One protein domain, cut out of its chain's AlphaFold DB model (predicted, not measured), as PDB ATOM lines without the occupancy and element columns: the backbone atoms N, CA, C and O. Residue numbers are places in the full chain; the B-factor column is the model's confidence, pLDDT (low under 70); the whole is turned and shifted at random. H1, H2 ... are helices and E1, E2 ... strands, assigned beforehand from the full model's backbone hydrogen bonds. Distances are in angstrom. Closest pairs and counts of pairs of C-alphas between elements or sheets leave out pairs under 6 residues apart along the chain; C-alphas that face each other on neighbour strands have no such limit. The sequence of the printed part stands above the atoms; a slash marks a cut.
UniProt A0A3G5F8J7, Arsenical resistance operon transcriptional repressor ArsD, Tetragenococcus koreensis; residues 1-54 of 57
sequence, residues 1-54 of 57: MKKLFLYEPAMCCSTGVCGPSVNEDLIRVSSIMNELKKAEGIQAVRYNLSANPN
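What this domain is: This is residues 1 to 54 of the 57 residues of the protein "Arsenical resistance operon transcriptional repressor ArsD" of Tetragenococcus koreensis (UniProt A0A3G5F8J7). A ribbon of two parallel strands, E1 and E2, has one helix, H1, over one face, mainly over E2, and a bare opposite face. A long loop joins E1 to H1 at one end, and its residues 19 to 23 stick out with Glu 24 of H1. The 54 printed residues hold E1, H1, E2 in that order, class mixed; the whole is only just compact, close to loose, with a radius of gyration of the C-alphas of 11.9 A and spans of 37 by 26 by 12 A.

Where its parts are: E1, residues 2 to 8, begins at C-alpha (233.365, 230.388, 204.762) and is 19.7 A long. E2, residues 42 to 48, is 19.8 A long and ends at C-alpha (232.270, 244.488, 189.742). H1, residues 24 to 38, is 21.9 A long.

How they stand to each other: E1 and E2 are parallel at 14 degrees; N 4 and O 43 are 2.9 A apart, within hydrogen-bond range. H1 and E2 touch, the closest C-alphas being those of Lys 37 and Ala 44, 5.3 A. H1 and E1 are near each other, with 6 pairs of C-alphas within 10 A. E1, H1, E2 form a strand-helix-strand unit, two parallel neighbour strands with a helix between, its crossover right-handed. In H1, 10 of 11 O i to N i+4 pairs are within hydrogen-bond range.

The domain as a whole: The farthest C-alphas, Met 1 and Pro 20, are 38.4 A apart. The printed part has no cut. The link E1 to H1 is long, 15 residues; H1 to E2 is tight. No printed residue is under 70 in pLDDT.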
ATOM      1  N   MET A   1     231.240 226.672 206.787       87.75
ATOM      2  CA  MET A   1     231.288 227.205 205.408       87.75
ATOM      3  C   MET A   1     231.740 228.655 205.472       87.75
ATOM      4  O   MET A   1     231.124 229.423 206.202       87.75
ATOM      5  N   LYS A   2     232.836 229.016 204.796       95.88
ATOM      6  CA  LYS A   2     233.365 230.388 204.762       95.88
ATOM      7  C   LYS A   2     232.893 231.083 203.484       95.88
ATOM      8  O   LYS A   2     232.858 230.453 202.430       95.88
ATOM      9  N   LYS A   3     232.522 232.361 203.576       96.75
ATOM     10  CA  LYS A   3     232.095 233.169 202.426       96.75
ATOM     11  C   LYS A   3     233.136 234.246 202.152       96.75
ATOM     12  O   LYS A   3     233.547 234.934 203.081       96.75
ATOM     13  N   LEU A   4     233.547 234.371 200.896       97.19
ATOM     14  CA  LEU A   4     234.444 235.417 200.419       97.19
ATOM     15  C   LEU A   4     233.729 236.201 199.322       97.19
ATOM     16  O   LEU A   4     233.272 235.614 198.341       97.19
ATOM     17  N   PHE A   5     233.676 237.519 199.482       97.25
ATOM     18  CA  PHE A   5     233.124 238.431 198.491       97.25
ATOM     19  C   PHE A   5     234.234 239.357 198.004       97.25
ATOM     20  O   PHE A   5     234.835 240.074 198.802       97.25
ATOM     21  N   LEU A   6     234.512 239.318 196.704       97.31
ATOM     22  CA  LEU A   6     235.438 240.225 196.041       97.31
ATOM     23  C   LEU A   6     234.627 241.304 195.322       97.31
ATOM     24  O   LEU A   6     233.912 240.992 194.370       97.31
ATOM     25  N   TYR A   7     234.749 242.543 195.788       97.44
ATOM     26  CA  TYR A   7     234.140 243.721 195.175       97.44
ATOM     27  C   TYR A   7     235.204 244.509 194.436       97.44
ATOM     28  O   TYR A   7     236.209 244.908 195.023       97.44
ATOM     29  N   GLU A   8     234.972 244.736 193.155       96.38
ATOM     30  CA  GLU A   8     235.929 245.402 192.290       96.38
ATOM     31  C   GLU A   8     235.364 246.683 191.669       96.38
ATOM     32  O   GLU A   8     234.141 246.850 191.596       96.38
ATOM     33  N   PRO A   9     236.239 247.588 191.189       95.50
ATOM     34  CA  PRO A   9     235.823 248.802 190.498       95.50
ATOM     35  C   PRO A   9     234.932 248.532 189.281       95.50
ATOM     36  O   PRO A   9     234.745 247.396 188.838       95.50
ATOM     37  N   ALA A  10     234.418 249.607 188.686       96.00
ATOM     38  CA  ALA A  10     233.791 249.523 187.376       96.00
ATOM     39  C   ALA A  10     234.822 249.016 186.353       96.00
ATOM     40  O   ALA A  10     235.862 249.639 186.145       96.00
ATOM     41  N   MET A  11     234.542 247.868 185.737       93.81
ATOM     42  CA  MET A  11     235.398 247.245 184.730       93.81
ATOM     43  C   MET A  11     234.658 247.067 183.409       93.81
ATOM     44  O   MET A  11     233.429 247.024 183.372       93.81
ATOM     45  N   CYS A  12     235.421 246.934 182.324       92.44
ATOM     46  CA  CYS A  12     234.885 246.663 180.988       92.44
ATOM     47  C   CYS A  12     234.412 245.202 180.824       92.44
ATOM     48  O   CYS A  12     233.484 244.921 180.074       92.44
ATOM     49  N   CYS A  13     235.017 244.259 181.556       92.75
ATOM     50  CA  CYS A  13     234.642 242.844 181.569       92.75
ATOM     51  C   CYS A  13     234.681 242.276 182.991       92.75
ATOM     52  O   CYS A  13     235.167 242.919 183.917       92.75
ATOM     53  N   SER A  14     234.205 241.041 183.158       93.06
ATOM     54  CA  SER A  14     234.019 240.392 184.464       93.06
ATOM     55  C   SER A  14     235.276 240.292 185.331       93.06
ATOM     56  O   SER A  14     235.148 240.240 186.551       93.06
ATOM     57  N   THR A  15     236.465 240.243 184.726       94.38
ATOM     58  CA  THR A  15     237.745 240.100 185.435       94.38
ATOM     59  C   THR A  15     238.706 241.270 185.247       94.38
ATOM     60  O   THR A  15     239.762 241.285 185.875       94.38
ATOM     61  N   GLY A  16     238.385 242.193 184.334       92.62
ATOM     62  CA  GLY A  16     239.275 243.279 183.904       92.62
ATOM     63  C   GLY A  16     240.522 242.844 183.131       92.62
ATOM     64  O   GLY A  16     241.381 243.672 182.860       92.62
ATOM     65  N   VAL A  17     240.627 241.566 182.749       93.56
ATOM     66  CA  VAL A  17     241.773 241.005 182.000       93.56
ATOM     67  C   VAL A  17     241.650 241.259 180.480       93.56
ATOM     68  O   VAL A  17     242.480 240.832 179.688       93.56
ATOM     69  N   CYS A  18     240.611 241.969 180.046       89.12
ATOM     70  CA  CYS A  18     240.376 242.335 178.652       89.12
ATOM     71  C   CYS A  18     241.107 243.636 178.278       89.12
ATOM     72  O   CYS A  18     240.985 244.641 178.974       89.12
ATOM     73  N   GLY A  19     241.809 243.644 177.142       84.50
ATOM     74  CA  GLY A  19     242.446 244.841 176.583       84.50
ATOM     75  C   GLY A  19     243.901 244.620 176.154       84.50
ATOM     76  O   GLY A  19     244.460 243.552 176.397       84.50
ATOM     77  N   PRO A  20     244.522 245.616 175.496       83.50
ATOM     78  CA  PRO A  20     245.875 245.497 174.943       83.50
ATOM     79  C   PRO A  20     246.983 245.511 176.009       83.50
ATOM     80  O   PRO A  20     248.091 245.053 175.749       83.50
ATOM     81  N   SER A  21     246.701 246.027 177.206       85.94
ATOM     82  CA  SER A  21     247.646 246.081 178.323       85.94
ATOM     83  C   SER A  21     246.974 245.503 179.557       85.94
ATOM     84  O   SER A  21     246.176 246.165 180.218       85.94
ATOM     85  N   VAL A  22     247.249 244.229 179.816       86.69
ATOM     86  CA  VAL A  22     246.622 243.475 180.900       86.69
ATOM     87  C   VAL A  22     247.362 243.735 182.210       86.69
ATOM     88  O   VAL A  22     248.588 243.689 182.253       86.69
ATOM     89  N   ASN A  23     246.617 243.975 183.290       92.12
ATOM     90  CA  ASN A  23     247.181 244.093 184.633       92.12
ATOM     91  C   ASN A  23     247.442 242.694 185.231       92.12
ATOM     92  O   ASN A  23     246.516 241.893 185.385       92.12
ATOM     93  N   GLU A  24     248.693 242.410 185.595       94.12
ATOM     94  CA  GLU A  24     249.123 241.123 186.158       94.12
ATOM     95  C   GLU A  24     248.430 240.764 187.479       94.12
ATOM     96  O   GLU A  24     248.138 239.589 187.728       94.12
ATOM     97  N   ASP A  25     248.089 241.754 188.304       94.38
ATOM     98  CA  ASP A  25     247.368 241.514 189.552       94.38
ATOM     99  C   ASP A  25     245.949 241.003 189.280       94.38
ATOM    100  O   ASP A  25     245.478 240.088 189.958       94.38
ATOM    101  N   LEU A  26     245.287 241.503 188.230       95.19
ATOM    102  CA  LEU A  26     243.965 241.014 187.822       95.19
ATOM    103  C   LEU A  26     244.027 239.576 187.301       95.19
ATOM    104  O   LEU A  26     243.104 238.794 187.553       95.19
ATOM    105  N   ILE A  27     245.118 239.196 186.627       95.19
ATOM    106  CA  ILE A  27     245.371 237.801 186.238       95.19
ATOM    107  C   ILE A  27     245.505 236.939 187.496       95.19
ATOM    108  O   ILE A  27     244.800 235.937 187.641       95.19
ATOM    109  N   ARG A  28     246.365 237.345 188.438       96.88
ATOM    110  CA  ARG A  28     246.624 236.602 189.678       96.88
ATOM    111  C   ARG A  28     245.354 236.411 190.505       96.88
ATOM    112  O   ARG A  28     245.042 235.288 190.899       96.88
ATOM    113  N   VAL A  29     244.598 237.484 190.727       96.62
ATOM    114  CA  VAL A  29     243.327 237.446 191.460       96.62
ATOM    115  C   VAL A  29     242.317 236.547 190.751       96.62
ATOM    116  O   VAL A  29     241.634 235.761 191.406       96.62
ATOM    117  N   SER A  30     242.248 236.593 189.419       96.12
ATOM    118  CA  SER A  30     241.344 235.727 188.653       96.12
ATOM    119  C   SER A  30     241.676 234.244 188.825       96.12
ATOM    120  O   SER A  30     240.763 233.442 189.024       96.12
ATOM    121  N   SER A  31     242.960 233.882 188.831       97.06
ATOM    122  CA  SER A  31     243.403 232.513 189.115       97.06
ATOM    123  C   SER A  31     243.039 232.079 190.535       97.06
ATOM    124  O   SER A  31     242.438 231.023 190.714       97.06
ATOM    125  N   ILE A  32     243.310 232.918 191.541       97.31
ATOM    126  CA  ILE A  32     242.968 232.625 192.943       97.31
ATOM    127  C   ILE A  32     241.455 232.429 193.104       97.31
ATOM    128  O   ILE A  32     241.019 231.456 193.714       97.31
ATOM    129  N   MET A  33     240.636 233.312 192.525       97.44
ATOM    130  CA  MET A  33     239.177 233.204 192.604       97.44
ATOM    131  C   MET A  33     238.648 231.932 191.933       97.44
ATOM    132  O   MET A  33     237.677 231.353 192.421       97.44
ATOM    133  N   ASN A  34     239.274 231.477 190.845       96.06
ATOM    134  CA  ASN A  34     238.904 230.222 190.194       96.06
ATOM    135  C   ASN A  34     239.217 229.004 191.069       96.06
ATOM    136  O   ASN A  34     238.392 228.095 191.136       96.06
ATOM    137  N   GLU A  35     240.352 228.996 191.767       97.88
ATOM    138  CA  GLU A  35     240.693 227.912 192.695       97.88
ATOM    139  C   GLU A  35     239.799 227.929 193.944       97.88
ATOM    140  O   GLU A  35     239.273 226.894 194.348       97.88
ATOM    141  N   LEU A  36     239.508 229.108 194.500       97.19
ATOM    142  CA  LEU A  36     238.618 229.241 195.658       97.19
ATOM    143  C   LEU A  36     237.176 228.809 195.370       97.19
ATOM    144  O   LEU A  36     236.513 228.293 196.264       97.19
ATOM    145  N   LYS A  37     236.682 228.992 194.139       95.31
ATOM    146  CA  LYS A  37     235.355 228.502 193.728       95.31
ATOM    147  C   LYS A  37     235.264 226.977 193.679       95.31
ATOM    148  O   LYS A  37     234.163 226.447 193.792       95.31
ATOM    149  N   LYS A  38     236.389 226.288 193.471       96.19
ATOM    150  CA  LYS A  38     236.463 224.820 193.445       96.19
ATOM    151  C   LYS A  38     236.686 224.227 194.838       96.19
ATOM    152  O   LYS A  38     236.420 223.049 195.039       96.19
ATOM    153  N   ALA A  39     237.202 225.018 195.778       96.69
ATOM    154  CA  ALA A  39     237.533 224.560 197.118       96.69
ATOM    155  C   ALA A  39     236.278 224.225 197.940       96.69
ATOM    156  O   ALA A  39     235.343 225.022 198.053       96.69
ATOM    157  N   GLU A  40     236.283 223.057 198.580       97.12
ATOM    158  CA  GLU A  40     235.191 222.651 199.459       97.12
ATOM    159  C   GLU A  40     235.069 223.568 200.681       97.12
ATOM    160  O   GLU A  40     236.046 224.039 201.268       97.12
ATOM    161  N   GLY A  41     233.827 223.833 201.087       96.75
ATOM    162  CA  GLY A  41     233.537 224.653 202.260       96.75
ATOM    163  C   GLY A  41     233.772 226.157 202.077       96.75
ATOM    164  O   GLY A  41     233.557 226.896 203.049       96.75
ATOM    165  N   ILE A  42     234.142 226.616 200.874       97.44
ATOM    166  CA  ILE A  42     234.298 228.029 200.509       97.44
ATOM    167  C   ILE A  42     233.249 228.419 199.461       97.44
ATOM    168  O   ILE A  42     233.111 227.787 198.422       97.44
ATOM    169  N   GLN A  43     232.524 229.505 199.722       97.12
ATOM    170  CA  GLN A  43     231.680 230.170 198.731       97.12
ATOM    171  C   GLN A  43     232.362 231.475 198.310       97.12
ATOM    172  O   GLN A  43     232.318 232.462 199.046       97.12
ATOM    173  N   ALA A  44     233.008 231.472 197.143       97.06
ATOM    174  CA  ALA A  44     233.684 232.640 196.582       97.06
ATOM    175  C   ALA A  44     232.811 233.326 195.521       97.06
ATOM    176  O   ALA A  44     232.503 232.744 194.475       97.06
ATOM    177  N   VAL A  45     232.432 234.577 195.776       96.62
ATOM    178  CA  VAL A  45     231.590 235.392 194.889       96.62
ATOM    179  C   VAL A  45     232.352 236.651 194.485       96.62
ATOM    180  O   VAL A  45     233.064 237.242 195.293       96.62
ATOM    181  N   ARG A  46     232.233 237.037 193.215       97.19
ATOM    182  CA  ARG A  46     232.916 238.192 192.625       97.19
ATOM    183  C   ARG A  46     231.873 239.136 192.047       97.19
ATOM    184  O   ARG A  46     230.999 238.674 191.316       97.19
ATOM    185  N   TYR A  47     232.008 240.419 192.348       97.50
ATOM    186  CA  TYR A  47     231.188 241.503 191.830       97.50
ATOM    187  C   TYR A  47     232.097 242.599 191.282       97.50
ATOM    188  O   TYR A  47     233.128 242.907 191.876       97.50
ATOM    189  N   ASN A  48     231.689 243.222 190.183       96.44
ATOM    190  CA  ASN A  48     232.270 244.488 189.742       96.44
ATOM    191  C   ASN A  48     231.158 245.527 189.597       96.44
ATOM    192  O   ASN A  48     230.013 245.174 189.307       96.44
ATOM    193  N   LEU A  49     231.491 246.798 189.805       97.69
ATOM    194  CA  LEU A  49     230.494 247.869 189.872       97.69
ATOM    195  C   LEU A  49     229.697 248.034 188.566       97.69
ATOM    196  O   LEU A  49     228.506 248.326 188.618       97.69
ATOM    197  N   SER A  50     230.324 247.798 187.407       97.06
ATOM    198  CA  SER A  50     229.661 247.923 186.099       97.06
ATOM    199  C   SER A  50     228.557 246.882 185.902       97.06
ATOM    200  O   SER A  50     227.500 247.197 185.364       97.06
ATOM    201  N   ALA A  51     228.803 245.634 186.309       96.94
ATOM    202  CA  ALA A  51     227.879 244.520 186.103       96.94
ATOM    203  C   ALA A  51     226.909 244.316 187.275       96.94
ATOM    204  O   ALA A  51     225.826 243.758 187.093       96.94
ATOM    205  N   ASN A  52     227.294 244.727 188.486       97.75
ATOM    206  CA  ASN A  52     226.556 244.453 189.716       97.75
ATOM    207  C   ASN A  52     226.382 245.708 190.593       97.75
ATOM    208  O   ASN A  52     226.713 245.652 191.776       97.75
ATOM    209  N   PRO A  53     225.844 246.831 190.074       97.25
ATOM    210  CA  PRO A  53     225.758 248.081 190.837       97.25
ATOM    211  C   PRO A  53     224.953 247.937 192.137       97.25
ATOM    212  O   PRO A  53     225.347 248.467 193.170       97.25
ATOM    213  N   ASN A  54     223.885 247.131 192.126       97.75
ATOM    214  CA  ASN A  54     223.047 246.885 193.305       97.75
ATOM    215  C   ASN A  54     223.757 246.108 194.427       97.75
ATOM    216  O   ASN A  54     223.227 246.024 195.525       97.75
TER     217      ASN A  54